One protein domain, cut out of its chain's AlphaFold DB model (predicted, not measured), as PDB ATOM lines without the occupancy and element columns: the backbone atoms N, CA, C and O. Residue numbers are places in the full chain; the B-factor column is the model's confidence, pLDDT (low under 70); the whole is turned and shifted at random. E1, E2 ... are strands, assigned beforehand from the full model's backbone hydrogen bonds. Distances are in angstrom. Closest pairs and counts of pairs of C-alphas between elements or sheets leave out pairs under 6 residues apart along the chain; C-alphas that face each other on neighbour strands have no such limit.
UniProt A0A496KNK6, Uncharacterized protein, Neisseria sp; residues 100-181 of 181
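AT A GLANCE: This is residues 100 to 181 of the 181 residues of an uncharacterized protein of Neisseria sp (UniProt A0A496KNK6). What is the shape? A long hairpin, E4 and E5, is crossed at one end by the hairpin E1 and E2, with short E3 along its other end; the tail, residues 161 to 181, folds back. What builds it? The printed 82 residues hold no named helix and five strands, E1 to E5, in one branched, strongly twisted antiparallel sheet: all strand. How large? Compact, radius of gyration of the C-alphas 13.3 A, spans 40 by 26 by 21 A.

IN THESE COORDINATES: Where does it begin? E1, residues 104 to 112, starts at C-alpha (-22.666, 39.444, 7.114); E2 is 117 to 125, E3 130 to 135, E4 138 to 147, 25.8 A long. Where does E5 end? E5, residues 152 to 160, 26.5 A, ends at C-alpha (-36.693, 36.651, -8.112).

HOW THE PARTS SIT: Which strands pair first? Hairpin E1 and E2 has N 108 and O 121 2.9 A apart; E2 and E4, antiparallel, N 124 and O 146, 2.9 A. What follows? E3, E4 and E5 form a meander, successive antiparallel neighbours in two hairpins: N 132 and O 140, 2.8 A; N 141 and O 157, 2.8 A. Which sides? E2 and E3 lie on one side of E4, E5 on the other.

THE WHOLE: Any cut? None; the links between strands are tight. Confidence? Residues 163 to 173 and 181 are under 70.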
ATOM      1  N   ILE A 100     -21.558  35.502  12.542       92.56
ATOM      2  CA  ILE A 100     -21.847  35.802  11.130       92.56
ATOM      3  C   ILE A 100     -22.581  34.657  10.416       92.56
ATOM      4  O   ILE A 100     -22.728  34.692   9.201       92.56
ATOM      5  N   GLU A 101     -23.011  33.621  11.143       90.69
ATOM      6  CA  GLU A 101     -23.551  32.390  10.543       90.69
ATOM      7  C   GLU A 101     -24.825  32.595   9.715       90.69
ATOM      8  O   GLU A 101     -25.068  31.836   8.782       90.69
ATOM      9  N   HIS A 102     -25.613  33.624  10.035       89.38
ATOM     10  CA  HIS A 102     -26.857  33.943   9.336       89.38
ATOM     11  C   HIS A 102     -26.669  34.934   8.179       89.38
ATOM     12  O   HIS A 102     -27.556  35.077   7.339       89.38
ATOM     13  N   GLY A 103     -25.520  35.608   8.121       89.69
ATOM     14  CA  GLY A 103     -25.198  36.594   7.094       89.69
ATOM     15  C   GLY A 103     -24.383  37.761   7.642       89.69
ATOM     16  O   GLY A 103     -24.575  38.199   8.783       89.69
ATOM     17  N   PHE A 104     -23.487  38.281   6.804       92.56
ATOM     18  CA  PHE A 104     -22.666  39.444   7.114       92.56
ATOM     19  C   PHE A 104     -22.606  40.392   5.920       92.56
ATOM     20  O   PHE A 104     -21.910  40.143   4.940       92.56
ATOM     21  N   LEU A 105     -23.348  41.487   6.021       90.88
ATOM     22  CA  LEU A 105     -23.426  42.528   5.009       90.88
ATOM     23  C   LEU A 105     -22.356  43.570   5.311       90.88
ATOM     24  O   LEU A 105     -22.300  44.087   6.426       90.88
ATOM     25  N   THR A 106     -21.530  43.887   4.321       90.62
ATOM     26  CA  THR A 106     -20.444  44.860   4.486       90.62
ATOM     27  C   THR A 106     -20.664  46.066   3.596       90.62
ATOM     28  O   THR A 106     -21.165  45.915   2.482       90.62
ATOM     29  N   ASN A 107     -20.251  47.246   4.056       89.50
ATOM     30  CA  ASN A 107     -20.364  48.506   3.318       89.50
ATOM     31  C   ASN A 107     -21.797  48.826   2.858       89.50
ATOM     32  O   ASN A 107     -22.015  49.266   1.728       89.50
ATOM     33  N   VAL A 108     -22.785  48.601   3.725       89.44
ATOM     34  CA  VAL A 108     -24.184  48.905   3.422       89.44
ATOM     35  C   VAL A 108     -24.387  50.415   3.471       89.44
ATOM     36  O   VAL A 108     -24.286  51.026   4.534       89.44
ATOM     37  N   GLU A 109     -24.693  51.015   2.324       90.50
ATOM     38  CA  GLU A 109     -25.146  52.404   2.244       90.50
ATOM     39  C   GLU A 109     -26.586  52.500   2.763       90.50
ATOM     40  O   GLU A 109     -27.503  51.879   2.215       90.50
ATOM     41  N   CYS A 110     -26.812  53.261   3.833       87.00
ATOM     42  CA  CYS A 110     -28.145  53.446   4.398       87.00
ATOM     43  C   CYS A 110     -28.339  54.833   5.018       87.00
ATOM     44  O   CYS A 110     -27.390  55.543   5.342       87.00
ATOM     45  N   PHE A 111     -29.605  55.219   5.186       88.88
ATOM     46  CA  PHE A 111     -29.977  56.464   5.851       88.88
ATOM     47  C   PHE A 111     -30.231  56.205   7.338       88.88
ATOM     48  O   PHE A 111     -31.182  55.501   7.698       88.88
ATOM     49  N   ASN A 112     -29.413  56.794   8.208       86.69
ATOM     50  CA  ASN A 112     -29.605  56.713   9.648       86.69
ATOM     51  C   ASN A 112     -30.759  57.636  10.063       86.69
ATOM     52  O   ASN A 112     -30.633  58.861  10.084       86.69
ATOM     53  N   GLN A 113     -31.900  57.042  10.413       84.81
ATOM     54  CA  GLN A 113     -33.105  57.780  10.808       84.81
ATOM     55  C   GLN A 113     -32.938  58.548  12.125       84.81
ATOM     56  O   GLN A 113     -33.624  59.548  12.336       84.81
ATOM     57  N   THR A 114     -32.037  58.096  12.998       83.25
ATOM     58  CA  THR A 114     -31.753  58.722  14.289       83.25
ATOM     59  C   THR A 114     -30.958  60.014  14.098       83.25
ATOM     60  O   THR A 114     -31.302  61.048  14.669       83.25
ATOM     61  N   THR A 115     -29.908  59.996  13.272       83.06
ATOM     62  CA  THR A 115     -29.039  61.166  13.044       83.06
ATOM     63  C   THR A 115     -29.558  62.079  11.926       83.06
ATOM     64  O   THR A 115     -29.399  63.307  11.999       83.06
ATOM     65  N   GLY A 116     -30.242  61.492  10.941       85.31
ATOM     66  CA  GLY A 116     -30.684  62.131   9.706       85.31
ATOM     67  C   GLY A 116     -29.590  62.220   8.639       85.31
ATOM     68  O   GLY A 116     -29.621  63.154   7.840       85.31
ATOM     69  N   GLU A 117     -28.616  61.309   8.655       85.44
ATOM     70  CA  GLU A 117     -27.438  61.322   7.776       85.44
ATOM     71  C   GLU A 117     -27.302  60.004   7.002       85.44
ATOM     72  O   GLU A 117     -27.673  58.939   7.500       85.44
ATOM     73  N   ASP A 118     -26.742  60.081   5.793       90.69
ATOM     74  CA  ASP A 118     -26.324  58.900   5.038       90.69
ATOM     75  C   ASP A 118     -25.034  58.335   5.646       90.69
ATOM     76  O   ASP A 118     -24.082  59.079   5.906       90.69
ATOM     77  N   ILE A 119     -24.998  57.023   5.864       90.56
ATOM     78  CA  ILE A 119     -23.861  56.304   6.443       90.56
ATOM     79  C   ILE A 119     -23.523  55.063   5.616       90.56
ATOM     80  O   ILE A 119     -24.343  54.550   4.853       90.56
ATOM     81  N   VAL A 120     -22.302  54.569   5.807       93.06
ATOM     82  CA  VAL A 120     -21.857  53.266   5.299       93.06
ATOM     83  C   VAL A 120     -21.538  52.384   6.493       93.06
ATOM     84  O   VAL A 120     -20.630  52.707   7.260       93.06
ATOM     85  N   ILE A 121     -22.290  51.301   6.668       92.69
ATOM     86  CA  ILE A 121     -22.234  50.490   7.884       92.69
ATOM     87  C   ILE A 121     -22.213  48.996   7.575       92.69
ATOM     88  O   ILE A 121     -22.773  48.537   6.581       92.69
ATOM     89  N   ASP A 122     -21.579  48.232   8.452       94.06
ATOM     90  CA  ASP A 122     -21.611  46.777   8.393       94.06
ATOM     91  C   ASP A 122     -22.768  46.246   9.247       94.06
ATOM     92  O   ASP A 122     -23.091  46.808  10.296       94.06
ATOM     93  N   ILE A 123     -23.408  45.158   8.813       94.50
ATOM     94  CA  ILE A 123     -24.575  44.569   9.479       94.50
ATOM     95  C   ILE A 123     -24.397  43.058   9.586       94.50
ATOM     96  O   ILE A 123     -24.200  42.360   8.589       94.50
ATOM     97  N   LYS A 124     -24.537  42.529  10.801       94.88
ATOM     98  CA  LYS A 124     -24.603  41.088  11.064       94.88
ATOM     99  C   LYS A 124     -26.047  40.680  11.312       94.88
ATOM    100  O   LYS A 124     -26.736  41.311  12.118       94.88
ATOM    101  N   LEU A 125     -26.509  39.625  10.646       94.81
ATOM    102  CA  LEU A 125     -27.870  39.129  10.837       94.81
ATOM    103  C   LEU A 125     -28.005  38.344  12.145       94.81
ATOM    104  O   LEU A 125     -27.084  37.650  12.581       94.81
ATOM    105  N   LYS A 126     -29.167  38.478  12.785       94.25
ATOM    106  CA  LYS A 126     -29.525  37.761  14.018       94.25
ATOM    107  C   LYS A 126     -30.207  36.428  13.748       94.25
ATOM    108  O   LYS A 126     -30.212  35.569  14.622       94.25
ATOM    109  N   GLU A 127     -30.760  36.272  12.556       92.19
ATOM    110  CA  GLU A 127     -31.542  35.123  12.121       92.19
ATOM    111  C   GLU A 127     -31.477  34.998  10.596       92.19
ATOM    112  O   GLU A 127     -31.076  35.939   9.901       92.19
ATOM    113  N   GLU A 128     -31.870  33.844  10.063       90.44
ATOM    114  CA  GLU A 128     -31.979  33.673   8.615       90.44
ATOM    115  C   GLU A 128     -33.010  34.627   7.999       90.44
ATOM    116  O   GLU A 128     -33.932  35.098   8.663       90.44
ATOM    117  N   ALA A 129     -32.877  34.899   6.704       89.56
ATOM    118  CA  ALA A 129     -33.850  35.692   5.973       89.56
ATOM    119  C   ALA A 129     -35.040  34.828   5.536       89.56
ATOM    120  O   ALA A 129     -34.870  33.793   4.884       89.56
ATOM    121  N   TYR A 130     -36.255  35.279   5.855       88.19
ATOM    122  CA  TYR A 130     -37.504  34.574   5.557       88.19
ATOM    123  C   TYR A 130     -38.369  35.366   4.571       88.19
ATOM    124  O   TYR A 130     -38.365  36.598   4.605       88.19
ATOM    125  N   PRO A 131     -39.151  34.692   3.709       90.50
ATOM    126  CA  PRO A 131     -40.024  35.367   2.764       90.50
ATOM    127  C   PRO A 131     -41.145  36.092   3.514       90.50
ATOM    128  O   PRO A 131     -41.952  35.469   4.207       90.50
ATOM    129  N   SER A 132     -41.233  37.408   3.346       91.31
ATOM    130  CA  SER A 132     -42.265  38.241   3.966       91.31
ATOM    131  C   SER A 132     -43.449  38.465   3.025       91.31
ATOM    132  O   SER A 132     -44.612  38.455   3.449       91.31
ATOM    133  N   LYS A 133     -43.192  38.636   1.718       90.81
ATOM    134  CA  LYS A 133     -44.230  39.010   0.747       90.81
ATOM    135  C   LYS A 133     -43.854  38.672  -0.692       90.81
ATOM    136  O   LYS A 133     -42.706  38.768  -1.091       90.81
ATOM    137  N   ARG A 134     -44.850  38.368  -1.533       87.81
ATOM    138  CA  ARG A 134     -44.676  38.291  -2.994       87.81
ATOM    139  C   ARG A 134     -45.087  39.596  -3.677       87.81
ATOM    140  O   ARG A 134     -46.194  40.087  -3.453       87.81
ATOM    141  N   ASN A 135     -44.236  40.111  -4.561       85.19
ATOM    142  CA  ASN A 135     -44.467  41.298  -5.379       85.19
ATOM    143  C   ASN A 135     -44.239  40.983  -6.870       85.19
ATOM    144  O   ASN A 135     -43.179  41.242  -7.435       85.19
ATOM    145  N   GLY A 136     -45.246  40.367  -7.500       86.38
ATOM    146  CA  GLY A 136     -45.169  39.925  -8.895       86.38
ATOM    147  C   GLY A 136     -44.125  38.824  -9.092       86.38
ATOM    148  O   GLY A 136     -44.295  37.704  -8.590       86.38
ATOM    149  N   ASP A 137     -43.061  39.172  -9.813       87.06
ATOM    150  CA  ASP A 137     -41.936  38.293 -10.145       87.06
ATOM    151  C   ASP A 137     -40.845  38.273  -9.068       87.06
ATOM    152  O   ASP A 137     -39.839  37.593  -9.245       87.06
ATOM    153  N   PHE A 138     -41.051  38.959  -7.940       87.38
ATOM    154  CA  PHE A 138     -40.131  38.977  -6.803       87.38
ATOM    155  C   PHE A 138     -40.806  38.492  -5.519       87.38
ATOM    156  O   PHE A 138     -42.023  38.614  -5.339       87.38
ATOM    157  N   ILE A 139     -40.000  37.950  -4.617       88.62
ATOM    158  CA  ILE A 139     -40.329  37.668  -3.227       88.62
ATOM    159  C   ILE A 139     -39.425  38.562  -2.382       88.62
ATOM    160  O   ILE A 139     -38.207  38.567  -2.546       88.62
ATOM    161  N   GLU A 140     -40.044  39.347  -1.514       90.69
ATOM    162  CA  GLU A 140     -39.363  40.101  -0.476       90.69
ATOM    163  C   GLU A 140     -38.993  39.146   0.657       90.69
ATOM    164  O   GLU A 140     -39.833  38.372   1.126       90.69
ATOM    165  N   TYR A 141     -37.731  39.194   1.055       91.38
ATOM    166  CA  TYR A 141     -37.171  38.486   2.192       91.38
ATOM    167  C   TYR A 141     -36.778  39.497   3.254       91.38
ATOM    168  O   TYR A 141     -36.199  40.525   2.917       91.38
ATOM    169  N   GLU A 142     -37.056  39.191   4.514       93.38
ATOM    170  CA  GLU A 142     -36.739  40.043   5.657       93.38
ATOM    171  C   GLU A 142     -35.926  39.269   6.697       93.38
ATOM    172  O   GLU A 142     -36.108  38.063   6.877       93.38
ATOM    173  N   SER A 143     -35.039  39.979   7.391       94.50
ATOM    174  CA  SER A 143     -34.348  39.510   8.592       94.50
ATOM    175  C   SER A 143     -34.081  40.687   9.530       94.50
ATOM    176  O   SER A 143     -34.084  41.852   9.117       94.50
ATOM    177  N   THR A 144     -33.835  40.389  10.802       95.00
ATOM    178  CA  THR A 144     -33.316  41.362  11.759       95.00
ATOM    179  C   THR A 144     -31.795  41.276  11.862       95.00
ATOM    180  O   THR A 144     -31.193  40.203  11.813       95.00
ATOM    181  N   GLY A 145     -31.151  42.428  12.021       94.06
ATOM    182  CA  GLY A 145     -29.703  42.541  12.151       94.06
ATOM    183  C   GLY A 145     -29.282  43.468  13.282       94.06
ATOM    184  O   GLY A 145     -30.095  44.164  13.895       94.06
ATOM    185  N   ILE A 146     -27.987  43.461  13.567       95.19
ATOM    186  CA  ILE A 146     -27.308  44.483  14.357       95.19
ATOM    187  C   ILE A 146     -26.235  45.128  13.481       95.19
ATOM    188  O   ILE A 146     -25.450  44.429  12.839       95.19
ATOM    189  N   ALA A 147     -26.251  46.453  13.412       94.56
ATOM    190  CA  ALA A 147     -25.286  47.238  12.658       94.56
ATOM    191  C   ALA A 147     -24.046  47.547  13.515       94.56
ATOM    192  O   ALA A 147     -24.106  47.441  14.742       94.56
ATOM    193  N   SER A 148     -22.920  47.931  12.905       93.69
ATOM    194  CA  SER A 148     -21.651  48.124  13.632       93.69
ATOM    195  C   SER A 148     -21.664  49.264  14.659       93.69
ATOM    196  O   SER A 148     -20.885  49.259  15.605       93.69
ATOM    197  N   ASN A 149     -22.635  50.174  14.564       91.62
ATOM    198  CA  ASN A 149     -22.951  51.189  15.576       91.62
ATOM    199  C   ASN A 149     -23.800  50.641  16.756       91.62
ATOM    200  O   ASN A 149     -24.303  51.396  17.595       91.62
ATOM    201  N   GLY A 150     -24.026  49.327  16.806       92.00
ATOM    202  CA  GLY A 150     -24.830  48.640  17.814       92.00
ATOM    203  C   GLY A 150     -26.347  48.783  17.640       92.00
ATOM    204  O   GLY A 150     -27.107  48.257  18.451       92.00
ATOM    205  N   GLU A 151     -26.843  49.490  16.621       91.12
ATOM    206  CA  GLU A 151     -28.286  49.631  16.419       91.12
ATOM    207  C   GLU A 151     -28.900  48.362  15.812       91.12
ATOM    208  O   GLU A 151     -28.336  47.714  14.928       91.12
ATOM    209  N   THR A 152     -30.095  48.001  16.283       91.56
ATOM    210  CA  THR A 152     -30.880  46.932  15.653       91.56
ATOM    211  C   THR A 152     -31.571  47.479  14.411       91.56
ATOM    212  O   THR A 152     -32.183  48.543  14.457       91.56
ATOM    213  N   CYS A 153     -31.516  46.727  13.318       90.88
ATOM    214  CA  CYS A 153     -32.106  47.112  12.042       90.88
ATOM    215  C   CYS A 153     -32.944  45.977  11.441       90.88
ATOM    216  O   CYS A 153     -32.753  44.800  11.754       90.88
ATOM    217  N   LEU A 154     -33.889  46.359  10.582       92.06
ATOM    218  CA  LEU A 154     -34.575  45.450   9.670       92.06
ATOM    219  C   LEU A 154     -33.865  45.531   8.321       92.06
ATOM    220  O   LEU A 154     -33.629  46.633   7.823       92.06
ATOM    221  N   VAL A 155     -33.556  44.382   7.735       91.06
ATOM    222  CA  VAL A 155     -32.951  44.297   6.407       91.06
ATOM    223  C   VAL A 155     -33.895  43.533   5.493       91.06
ATOM    224  O   VAL A 155     -34.445  42.508   5.903       91.06
ATOM    225  N   SER A 156     -34.093  44.032   4.270       90.75
ATOM    226  CA  SER A 156     -34.896  43.339   3.270       90.75
ATOM    227  C   SER A 156     -34.232  43.259   1.900       90.75
ATOM    228  O   SER A 156     -33.486  44.147   1.483       90.75
ATOM    229  N   TRP A 157     -34.527  42.170   1.191       89.06
ATOM    230  CA  TRP A 157     -34.064  41.896  -0.169       89.06
ATOM    231  C   TRP A 157     -35.242  41.531  -1.054       89.06
ATOM    232  O   TRP A 157     -36.158  40.836  -0.625       89.06
ATOM    233  N   ASN A 158     -35.194  41.936  -2.319       87.00
ATOM    234  CA  ASN A 158     -36.156  41.498  -3.325       87.00
ATOM    235  C   ASN A 158     -35.488  40.461  -4.233       87.00
ATOM    236  O   ASN A 158     -34.664  40.812  -5.075       87.00
ATOM    237  N   ILE A 159     -35.852  39.190  -4.065       84.25
ATOM    238  CA  ILE A 159     -35.277  38.054  -4.799       84.25
ATOM    239  C   ILE A 159     -36.262  37.582  -5.875       84.25
ATOM    240  O   ILE A 159     -37.463  37.530  -5.605       84.25
ATOM    241  N   PRO A 160     -35.815  37.220  -7.093       84.62
ATOM    242  CA  PRO A 160     -36.693  36.651  -8.112       84.62
ATOM    243  C   PRO A 160     -37.496  35.439  -7.603       84.62
ATOM    244  O   PRO A 160     -36.951  34.499  -7.032       84.62
ATOM    245  N   ALA A 161     -38.807  35.438  -7.847       78.25
ATOM    246  CA  ALA A 161     -39.744  34.427  -7.356       78.25
ATOM    247  C   ALA A 161     -39.579  33.052  -8.027       78.25
ATOM    248  O   ALA A 161     -40.018  32.045  -7.475       78.25
ATOM    249  N   ASN A 162     -38.993  33.010  -9.228       73.88
ATOM    250  CA  ASN A 162     -38.728  31.783  -9.974       73.88
ATOM    251  C   ASN A 162     -37.212  31.586 -10.075       73.88
ATOM    252  O   ASN A 162     -36.542  32.300 -10.817       73.88
ATOM    253  N   MET A 163     -36.685  30.604  -9.343       63.00
ATOM    254  CA  MET A 163     -35.240  30.364  -9.257       63.00
ATOM    255  C   MET A 163     -34.620  29.677 -10.480       63.00
ATOM    256  O   MET A 163     -33.401  29.545 -10.561       63.00
ATOM    257  N   ASP A 164     -35.445  29.261 -11.442       60.06
ATOM    258  CA  ASP A 164     -34.990  28.574 -12.654       60.06
ATOM    259  C   ASP A 164     -34.152  29.481 -13.582       60.06
ATOM    260  O   ASP A 164     -33.452  28.969 -14.455       60.06
ATOM    261  N   ASP A 165     -34.182  30.808 -13.387       54.84
ATOM    262  CA  ASP A 165     -33.320  31.766 -14.093       54.84
ATOM    263  C   ASP A 165     -32.846  32.907 -13.170       54.84
ATOM    264  O   ASP A 165     -33.268  34.057 -13.275       54.84
ATOM    265  N   VAL A 166     -31.948  32.574 -12.236       56.03
ATOM    266  CA  VAL A 166     -31.240  33.537 -11.362       56.03
ATOM    267  C   VAL A 166     -29.921  34.020 -11.967       56.03
ATOM    268  O   VAL A 166     -29.070  34.545 -11.260       56.03
ATOM    269  N   SER A 167     -29.731  33.858 -13.280       57.00
ATOM    270  CA  SER A 167     -28.481  34.221 -13.966       57.00
ATOM    271  C   SER A 167     -28.151  35.719 -13.906       57.00
ATOM    272  O   SER A 167     -26.997  36.097 -14.089       57.00
ATOM    273  N   TYR A 168     -29.155  36.555 -13.625       59.97
ATOM    274  CA  TYR A 168     -29.027  38.003 -13.449       59.97
ATOM    275  C   TYR A 168     -28.982  38.450 -11.983       59.97
ATOM    276  O   TYR A 168     -28.813  39.642 -11.737       59.97
ATOM    277  N   PHE A 169     -29.189  37.540 -11.025       65.12
ATOM    278  CA  PHE A 169     -29.118  37.868  -9.605       65.12
ATOM    279  C   PHE A 169     -27.708  37.575  -9.110       65.12
ATOM    280  O   PHE A 169     -27.276  36.420  -9.106       65.12
ATOM    281  N   ASP A 170     -26.989  38.626  -8.737       68.50
ATOM    282  CA  ASP A 170     -25.667  38.474  -8.158       68.50
ATOM    283  C   ASP A 170     -25.816  38.014  -6.704       68.50
ATOM    284  O   ASP A 170     -26.261  38.752  -5.828       68.50
ATOM    285  N   TRP A 171     -25.497  36.748  -6.450       69.62
ATOM    286  CA  TRP A 171     -25.537  36.199  -5.097       69.62
ATOM    287  C   TRP A 171     -24.383  36.718  -4.228       69.62
ATOM    288  O   TRP A 171     -24.436  36.563  -3.006       69.62
ATOM    289  N   ASP A 172     -23.380  37.369  -4.820       67.31
ATOM    290  CA  ASP A 172     -22.351  38.074  -4.060       67.31
ATOM    291  C   ASP A 172     -22.906  39.396  -3.480       67.31
ATOM    292  O   ASP A 172     -22.491  39.793  -2.389       67.31
ATOM    293  N   ASP A 173     -23.929  40.010  -4.103       66.88
ATOM    294  CA  ASP A 173     -24.586  41.241  -3.605       66.88
ATOM    295  C   ASP A 173     -25.344  41.024  -2.286       66.88
ATOM    296  O   ASP A 173     -25.575  41.959  -1.518       66.88
ATOM    297  N   VAL A 174     -25.724  39.781  -1.981       70.75
ATOM    298  CA  VAL A 174     -26.376  39.423  -0.711       70.75
ATOM    299  C   VAL A 174     -25.374  38.992   0.365       70.75
ATOM    300  O   VAL A 174     -25.794  38.481   1.393       70.75
ATOM    301  N   CYS A 175     -24.063  39.176   0.150       74.31
ATOM    302  CA  CYS A 175     -22.969  38.989   1.121       74.31
ATOM    303  C   CYS A 175     -23.089  37.737   2.026       74.31
ATOM    304  O   CYS A 175     -22.840  37.785   3.232       74.31
ATOM    305  N   GLY A 176     -23.495  36.596   1.463       73.81
ATOM    306  CA  GLY A 176     -23.578  35.333   2.208       73.81
ATOM    307  C   GLY A 176     -24.758  35.203   3.183       73.81
ATOM    308  O   GLY A 176     -24.653  34.442   4.142       73.81
ATOM    309  N   VAL A 177     -25.866  35.918   2.963       79.81
ATOM    310  CA  VAL A 177     -27.129  35.744   3.712       79.81
ATOM    311  C   VAL A 177     -27.696  34.324   3.548       79.81
ATOM    312  O   VAL A 177     -27.778  33.805   2.432       79.81
ATOM    313  N   ASP A 178     -28.131  33.705   4.654       80.00
ATOM    314  CA  ASP A 178     -28.854  32.421   4.644       80.00
ATOM    315  C   ASP A 178     -30.356  32.665   4.409       80.00
ATOM    316  O   ASP A 178     -31.053  33.191   5.278       80.00
ATOM    317  N   PHE A 179     -30.860  32.298   3.226       77.25
ATOM    318  CA  PHE A 179     -32.276  32.422   2.860       77.25
ATOM    319  C   PHE A 179     -33.037  31.111   3.111       77.25
ATOM    320  O   PHE A 179     -32.661  30.042   2.617       77.25
ATOM    321  N   ARG A 180     -34.168  31.187   3.819       79.19
ATOM    322  CA  ARG A 180     -35.090  30.060   4.069       79.19
ATOM    323  C   ARG A 180     -36.344  30.169   3.203       79.19
ATOM    324  O   ARG A 180     -36.788  31.266   2.924       79.19
ATOM    325  N   TYR A 181     -36.942  29.051   2.791       65.44
ATOM    326  CA  TYR A 181     -38.195  29.042   2.011       65.44
ATOM    327  C   TYR A 181     -39.436  28.859   2.876       65.44
ATOM    328  O   TYR A 181     -39.342  28.108   3.875       65.44
TER     329      TYR A 181